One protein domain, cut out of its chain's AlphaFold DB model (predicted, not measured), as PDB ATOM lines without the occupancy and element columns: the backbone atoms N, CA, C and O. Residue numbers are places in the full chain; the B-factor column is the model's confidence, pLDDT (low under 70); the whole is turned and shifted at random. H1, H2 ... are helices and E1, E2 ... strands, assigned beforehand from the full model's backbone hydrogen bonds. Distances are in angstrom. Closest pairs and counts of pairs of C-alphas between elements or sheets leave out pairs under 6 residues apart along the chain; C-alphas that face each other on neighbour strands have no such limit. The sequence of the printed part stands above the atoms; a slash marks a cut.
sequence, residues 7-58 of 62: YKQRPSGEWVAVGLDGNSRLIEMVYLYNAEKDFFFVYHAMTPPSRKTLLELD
ATOM      1  N   TYR A   7     212.726 242.409 291.892       87.56
ATOM      2  CA  TYR A   7     214.031 241.790 292.096       87.56
ATOM      3  C   TYR A   7     214.083 240.959 293.379       87.56
ATOM      4  O   TYR A   7     213.334 241.198 294.327       87.56
ATOM      5  N   LYS A   8     214.971 239.961 293.402       89.44
ATOM      6  CA  LYS A   8     215.233 239.102 294.563       89.44
ATOM      7  C   LYS A   8     216.682 238.621 294.547       89.44
ATOM      8  O   LYS A   8     217.192 238.246 293.492       89.44
ATOM      9  N   GLN A   9     217.321 238.581 295.716       92.25
ATOM     10  CA  GLN A   9     218.643 237.978 295.870       92.25
ATOM     11  C   GLN A   9     218.540 236.459 296.049       92.25
ATOM     12  O   GLN A   9     217.674 235.961 296.778       92.25
ATOM     13  N   ARG A  10     219.421 235.720 295.379       87.81
ATOM     14  CA  ARG A  10     219.609 234.278 295.548       87.81
ATOM     15  C   ARG A  10     220.528 233.998 296.744       87.81
ATOM     16  O   ARG A  10     221.374 234.830 297.061       87.81
ATOM     17  N   PRO A  11     220.440 232.808 297.365       91.06
ATOM     18  CA  PRO A  11     221.380 232.396 298.414       91.06
ATOM     19  C   PRO A  11     222.856 232.398 297.981       91.06
ATOM     20  O   PRO A  11     223.730 232.579 298.818       91.06
ATOM     21  N   SER A  12     223.129 232.220 296.685       86.94
ATOM     22  CA  SER A  12     224.466 232.282 296.079       86.94
ATOM     23  C   SER A  12     225.023 233.709 295.931       86.94
ATOM     24  O   SER A  12     226.195 233.876 295.609       86.94
ATOM     25  N   GLY A  13     224.220 234.737 296.227       89.75
ATOM     26  CA  GLY A  13     224.641 236.139 296.285       89.75
ATOM     27  C   GLY A  13     224.220 236.986 295.084       89.75
ATOM     28  O   GLY A  13     224.104 238.206 295.222       89.75
ATOM     29  N   GLU A  14     223.920 236.377 293.936       89.56
ATOM     30  CA  GLU A  14     223.431 237.082 292.751       89.56
ATOM     31  C   GLU A  14     221.989 237.550 292.925       89.56
ATOM     32  O   GLU A  14     221.150 236.907 293.560       89.56
ATOM     33  N   TRP A  15     221.677 238.664 292.290       91.44
ATOM     34  CA  TRP A  15     220.334 239.189 292.172       91.44
ATOM     35  C   TRP A  15     219.731 238.777 290.841       91.44
ATOM     36  O   TRP A  15     220.407 238.767 289.813       91.44
ATOM     37  N   VAL A  16     218.440 238.472 290.869       83.75
ATOM     38  CA  VAL A  16     217.616 238.322 289.671       83.75
ATOM     39  C   VAL A  16     216.597 239.438 289.669       83.75
ATOM     40  O   VAL A  16     215.978 239.697 290.703       83.75
ATOM     41  N   ALA A  17     216.394 240.059 288.516       84.12
ATOM     42  CA  ALA A  17     215.345 241.038 288.319       84.12
ATOM     43  C   ALA A  17     214.576 240.801 287.024       84.12
ATOM     44  O   ALA A  17     215.135 240.334 286.037       84.12
ATOM     45  N   VAL A  18     213.293 241.151 287.032       78.44
ATOM     46  CA  VAL A  18     212.424 241.147 285.854       78.44
ATOM     47  C   VAL A  18     211.724 242.497 285.768       78.44
ATOM     48  O   VAL A  18     211.198 242.993 286.768       78.44
ATOM     49  N   GLY A  19     211.700 243.084 284.575       77.31
ATOM     50  CA  GLY A  19     211.016 244.347 284.326       77.31
ATOM     51  C   GLY A  19     211.062 244.769 282.863       77.31
ATOM     52  O   GLY A  19     211.606 244.064 282.014       77.31
ATOM     53  N   LEU A  20     210.457 245.917 282.564       77.31
ATOM     54  CA  LEU A  20     210.476 246.496 281.221       77.31
ATOM     55  C   LEU A  20     211.720 247.364 281.018       77.31
ATOM     56  O   LEU A  20     212.050 248.182 281.880       77.31
ATOM     57  N   ASP A  21     212.370 247.218 279.864       78.81
ATOM     58  CA  ASP A  21     213.390 248.163 279.411       78.81
ATOM     59  C   ASP A  21     212.769 249.442 278.814       78.81
ATOM     60  O   ASP A  21     211.548 249.584 278.701       78.81
ATOM     61  N   GLY A  22     213.616 250.388 278.397       75.56
ATOM     62  CA  GLY A  22     213.171 251.650 277.789       75.56
ATOM     63  C   GLY A  22     212.386 251.501 276.476       75.56
ATOM     64  O   GLY A  22     211.756 252.460 276.046       75.56
ATOM     65  N   ASN A  23     212.380 250.312 275.863       82.19
ATOM     66  CA  ASN A  23     211.644 249.992 274.638       82.19
ATOM     67  C   ASN A  23     210.393 249.139 274.910       82.19
ATOM     68  O   ASN A  23     209.843 248.542 273.988       82.19
ATOM     69  N   SER A  24     209.937 249.063 276.165       79.75
ATOM     70  CA  SER A  24     208.809 248.220 276.590       79.75
ATOM     71  C   SER A  24     209.013 246.720 276.339       79.75
ATOM     72  O   SER A  24     208.040 245.974 276.227       79.75
ATOM     73  N   ARG A  25     210.262 246.245 276.266       77.50
ATOM     74  CA  ARG A  25     210.562 244.808 276.201       77.50
ATOM     75  C   ARG A  25     210.669 244.259 277.614       77.50
ATOM     76  O   ARG A  25     211.324 244.869 278.457       77.50
ATOM     77  N   LEU A  26     210.056 243.106 277.867       75.56
ATOM     78  CA  LEU A  26     210.213 242.397 279.134       75.56
ATOM     79  C   LEU A  26     211.584 241.715 279.167       75.56
ATOM     80  O   LEU A  26     211.872 240.874 278.318       75.56
ATOM     81  N   ILE A  27     212.420 242.092 280.132       74.06
ATOM     82  CA  ILE A  27     213.789 241.601 280.293       74.06
ATOM     83  C   ILE A  27     213.930 240.903 281.649       74.06
ATOM     84  O   ILE A  27     213.418 241.386 282.660       74.06
ATOM     85  N   GLU A  28     214.667 239.792 281.664       75.56
ATOM     86  CA  GLU A  28     215.184 239.140 282.871       75.56
ATOM     87  C   GLU A  28     216.686 239.402 282.991       75.56
ATOM     88  O   GLU A  28     217.437 239.123 282.063       75.56
ATOM     89  N   MET A  29     217.141 239.900 284.136       80.56
ATOM     90  CA  MET A  29     218.541 240.225 284.394       80.56
ATOM     91  C   MET A  29     219.069 239.429 285.583       80.56
ATOM     92  O   MET A  29     218.400 239.331 286.611       80.56
ATOM     93  N   VAL A  30     220.307 238.947 285.470       85.62
ATOM     94  CA  VAL A  30     221.094 238.439 286.599       85.62
ATOM     95  C   VAL A  30     222.285 239.365 286.809       85.62
ATOM     96  O   VAL A  30     222.969 239.733 285.852       85.62
ATOM     97  N   TYR A  31     222.527 239.772 288.050       88.25
ATOM     98  CA  TYR A  31     223.605 240.700 288.366       88.25
ATOM     99  C   TYR A  31     224.191 240.474 289.760       88.25
ATOM    100  O   TYR A  31     223.513 239.980 290.656       88.25
ATOM    101  N   LEU A  32     225.450 240.862 289.965       92.56
ATOM    102  CA  LEU A  32     225.953 241.174 291.306       92.56
ATOM    103  C   LEU A  32     225.894 242.682 291.520       92.56
ATOM    104  O   LEU A  32     226.127 243.466 290.600       92.56
ATOM    105  N   TYR A  33     225.594 243.081 292.748       90.31
ATOM    106  CA  TYR A  33     225.665 244.470 293.175       90.31
ATOM    107  C   TYR A  33     226.839 244.628 294.139       90.31
ATOM    108  O   TYR A  33     226.886 243.961 295.174       90.31
ATOM    109  N   ASN A  34     227.797 245.481 293.781       87.62
ATOM    110  CA  ASN A  34     228.895 245.869 294.654       87.62
ATOM    111  C   ASN A  34     228.521 247.183 295.348       87.62
ATOM    112  O   ASN A  34     228.564 248.244 294.727       87.62
ATOM    113  N   ALA A  35     228.171 247.096 296.632       88.62
ATOM    114  CA  ALA A  35     227.742 248.249 297.418       88.62
ATOM    115  C   ALA A  35     228.876 249.245 297.717       88.62
ATOM    116  O   ALA A  35     228.613 250.435 297.834       88.62
ATOM    117  N   GLU A  36     230.130 248.790 297.823       90.56
ATOM    118  CA  GLU A  36     231.275 249.667 298.117       90.56
ATOM    119  C   GLU A  36     231.582 250.618 296.958       90.56
ATOM    120  O   GLU A  36     232.001 251.754 297.165       90.56
ATOM    121  N   LYS A  37     231.389 250.136 295.728       90.50
ATOM    122  CA  LYS A  37     231.670 250.880 294.496       90.50
ATOM    123  C   LYS A  37     230.411 251.417 293.814       90.50
ATOM    124  O   LYS A  37     230.539 251.972 292.728       90.50
ATOM    125  N   ASP A  38     229.238 251.208 294.417       86.75
ATOM    126  CA  ASP A  38     227.915 251.509 293.852       86.75
ATOM    127  C   ASP A  38     227.792 251.069 292.381       86.75
ATOM    128  O   ASP A  38     227.509 251.846 291.468       86.75
ATOM    129  N   PHE A  39     228.117 249.800 292.130       86.12
ATOM    130  CA  PHE A  39     228.246 249.277 290.773       86.12
ATOM    131  C   PHE A  39     227.471 247.974 290.584       86.12
ATOM    132  O   PHE A  39     227.543 247.054 291.402       86.12
ATOM    133  N   PHE A  40     226.774 247.873 289.452       85.50
ATOM    134  CA  PHE A  40     226.049 246.677 289.035       85.50
ATOM    135  C   PHE A  40     226.860 245.913 287.993       85.50
ATOM    136  O   PHE A  40     227.073 246.392 286.880       85.50
ATOM    137  N   PHE A  41     227.263 244.691 288.326       87.62
ATOM    138  CA  PHE A  41     227.812 243.761 287.352       87.62
ATOM    139  C   PHE A  41     226.674 242.914 286.788       87.62
ATOM    140  O   PHE A  41     226.250 241.944 287.412       87.62
ATOM    141  N   VAL A  42     226.162 243.289 285.617       83.81
ATOM    142  CA  VAL A  42     225.084 242.566 284.933       83.81
ATOM    143  C   VAL A  42     225.680 241.543 283.964       83.81
ATOM    144  O   VAL A  42     226.339 241.924 282.999       83.81
ATOM    145  N   TYR A  43     225.399 240.254 284.167       70.94
ATOM    146  CA  TYR A  43     225.677 239.198 283.186       70.94
ATOM    147  C   TYR A  43     224.358 238.742 282.576       70.94
ATOM    148  O   TYR A  43     223.577 238.018 283.191       70.94
ATOM    149  N   HIS A  44     224.116 239.147 281.334       63.41
ATOM    150  CA  HIS A  44     223.122 238.494 280.497       63.41
ATOM    151  C   HIS A  44     223.750 237.246 279.874       63.41
ATOM    152  O   HIS A  44     224.775 237.344 279.197       63.41
ATOM    153  N   ALA A  45     223.132 236.081 280.082       52.53
ATOM    154  CA  ALA A  45     223.493 234.855 279.381       52.53
ATOM    155  C   ALA A  45     223.155 235.012 277.889       52.53
ATOM    156  O   ALA A  45     222.021 234.811 277.460       52.53
ATOM    157  N   MET A  46     224.142 235.439 277.107       54.62
ATOM    158  CA  MET A  46     224.081 235.383 275.651       54.62
ATOM    159  C   MET A  46     224.317 233.937 275.217       54.62
ATOM    160  O   MET A  46     225.336 233.340 275.574       54.62
ATOM    161  N   THR A  47     223.391 233.399 274.428       46.09
ATOM    162  CA  THR A  47     223.559 232.120 273.736       46.09
ATOM    163  C   THR A  47     223.504 232.386 272.230       46.09
ATOM    164  O   THR A  47     222.457 232.819 271.745       46.09
ATOM    165  N   PRO A  48     224.588 232.130 271.476       51.19
ATOM    166  CA  PRO A  48     225.869 231.589 271.937       51.19
ATOM    167  C   PRO A  48     226.706 232.608 272.746       51.19
ATOM    168  O   PRO A  48     226.470 233.816 272.635       51.19
ATOM    169  N   PRO A  49     227.694 232.141 273.542       55.53
ATOM    170  CA  PRO A  49     228.624 233.011 274.257       55.53
ATOM    171  C   PRO A  49     229.298 234.011 273.317       55.53
ATOM    172  O   PRO A  49     229.656 233.673 272.186       55.53
ATOM    173  N   SER A  50     229.502 235.244 273.780       66.88
ATOM    174  CA  SER A  50     230.181 236.250 272.964       66.88
ATOM    175  C   SER A  50     231.656 235.882 272.759       66.88
ATOM    176  O   SER A  50     232.301 235.340 273.658       66.88
ATOM    177  N   ARG A  51     232.231 236.246 271.607       60.78
ATOM    178  CA  ARG A  51     233.660 236.035 271.312       60.78
ATOM    179  C   ARG A  51     234.583 236.628 272.387       60.78
ATOM    180  O   ARG A  51     235.581 236.021 272.751       60.78
ATOM    181  N   LYS A  52     234.219 237.792 272.937       55.38
ATOM    182  CA  LYS A  52     234.963 238.449 274.021       55.38
ATOM    183  C   LYS A  52     234.972 237.598 275.297       55.38
ATOM    184  O   LYS A  52     236.022 237.449 275.905       55.38
ATOM    185  N   THR A  53     233.830 236.997 275.639       55.62
ATOM    186  CA  THR A  53     233.692 236.062 276.768       55.62
ATOM    187  C   THR A  53     234.519 234.791 276.561       55.62
ATOM    188  O   THR A  53     235.102 234.289 277.512       55.62
ATOM    189  N   LEU A  54     234.604 234.277 275.330       70.62
ATOM    190  CA  LEU A  54     235.438 233.107 275.023       70.62
ATOM    191  C   LEU A  54     236.939 233.421 275.118       70.62
ATOM    192  O   LEU A  54     237.679 232.622 275.680       70.62
ATOM    193  N   LEU A  55     237.376 234.585 274.627       60.03
ATOM    194  CA  LEU A  55     238.766 235.051 274.730       60.03
ATOM    195  C   LEU A  55     239.212 235.281 276.179       60.03
ATOM    196  O   LEU A  55     240.309 234.890 276.555       60.03
ATOM    197  N   GLU A  56     238.363 235.905 276.998       51.22
ATOM    198  CA  GLU A  56     238.659 236.208 278.406       51.22
ATOM    199  C   GLU A  56     238.836 234.946 279.265       51.22
ATOM    200  O   GLU A  56     239.562 234.964 280.255       51.22
ATOM    201  N   LEU A  57     238.202 233.843 278.862       59.75
ATOM    202  CA  LEU A  57     238.265 232.553 279.547       59.75
ATOM    203  C   LEU A  57     239.247 231.560 278.898       59.75
ATOM    204  O   LEU A  57     239.302 230.413 279.330       59.75
ATOM    205  N   ASP A  58     239.995 231.978 277.871       62.50
ATOM    206  CA  ASP A  58     240.894 231.126 277.071       62.50
ATOM    207  C   ASP A  58     240.190 229.893 276.455       62.50
ATOM    208  O   ASP A  58     240.733 228.794 276.355       62.50
TER     209      ASP A  58
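What this domain is: This is residues 7 to 58 of the 62 residues of an uncharacterized protein of Mobiluncus mulieris (UniProt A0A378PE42). A strongly twisted sheet of four strands zigzags from E1 to E4, and a tail, residues 46 to 58, sticks out from it and holds one short helix, H1. The 52 printed residues include E1, E2, E3, E4 and H1 in that order, class mixed. The sheet, in the order E1 E2 E3 E4, is a meander, each strand the antiparallel neighbour of the one before. The whole is loose, radius of gyration of the C-alphas 13.1 A, spanning 32 by 31 by 21 A.

Where its parts are: E1, residues 7 to 9, 7.1 A, begins at C-alpha 7 (214.031, 241.790, 292.096). E2 is residues 15 to 20, 16.4 A. E3, residues 26 to 34, 24.5 A, bends by 52 degrees at residue 30. E4 is residues 39 to 43, 12.9 A. H1, residues 51 to 56, 8.7 A, ends at C-alpha 56 (238.659, 236.208, 278.406).

How they stand to each other: Hairpin E1 and E2 has N 8 and O 16 2.9 A apart, E2 and E3 N 17 and O 29 2.9 A, E3 and E4 N 41 and O 32 2.8 A. H1, its O i to N i+4 pairs within hydrogen-bond range, is not on the sheet.

The domain as a whole: The farthest C-alphas, Ser 24 and Asp 58, are 36.4 A apart. The printed part has no cut and no long link. Residues 44 to 53 and 55 to 58 have pLDDT under 70.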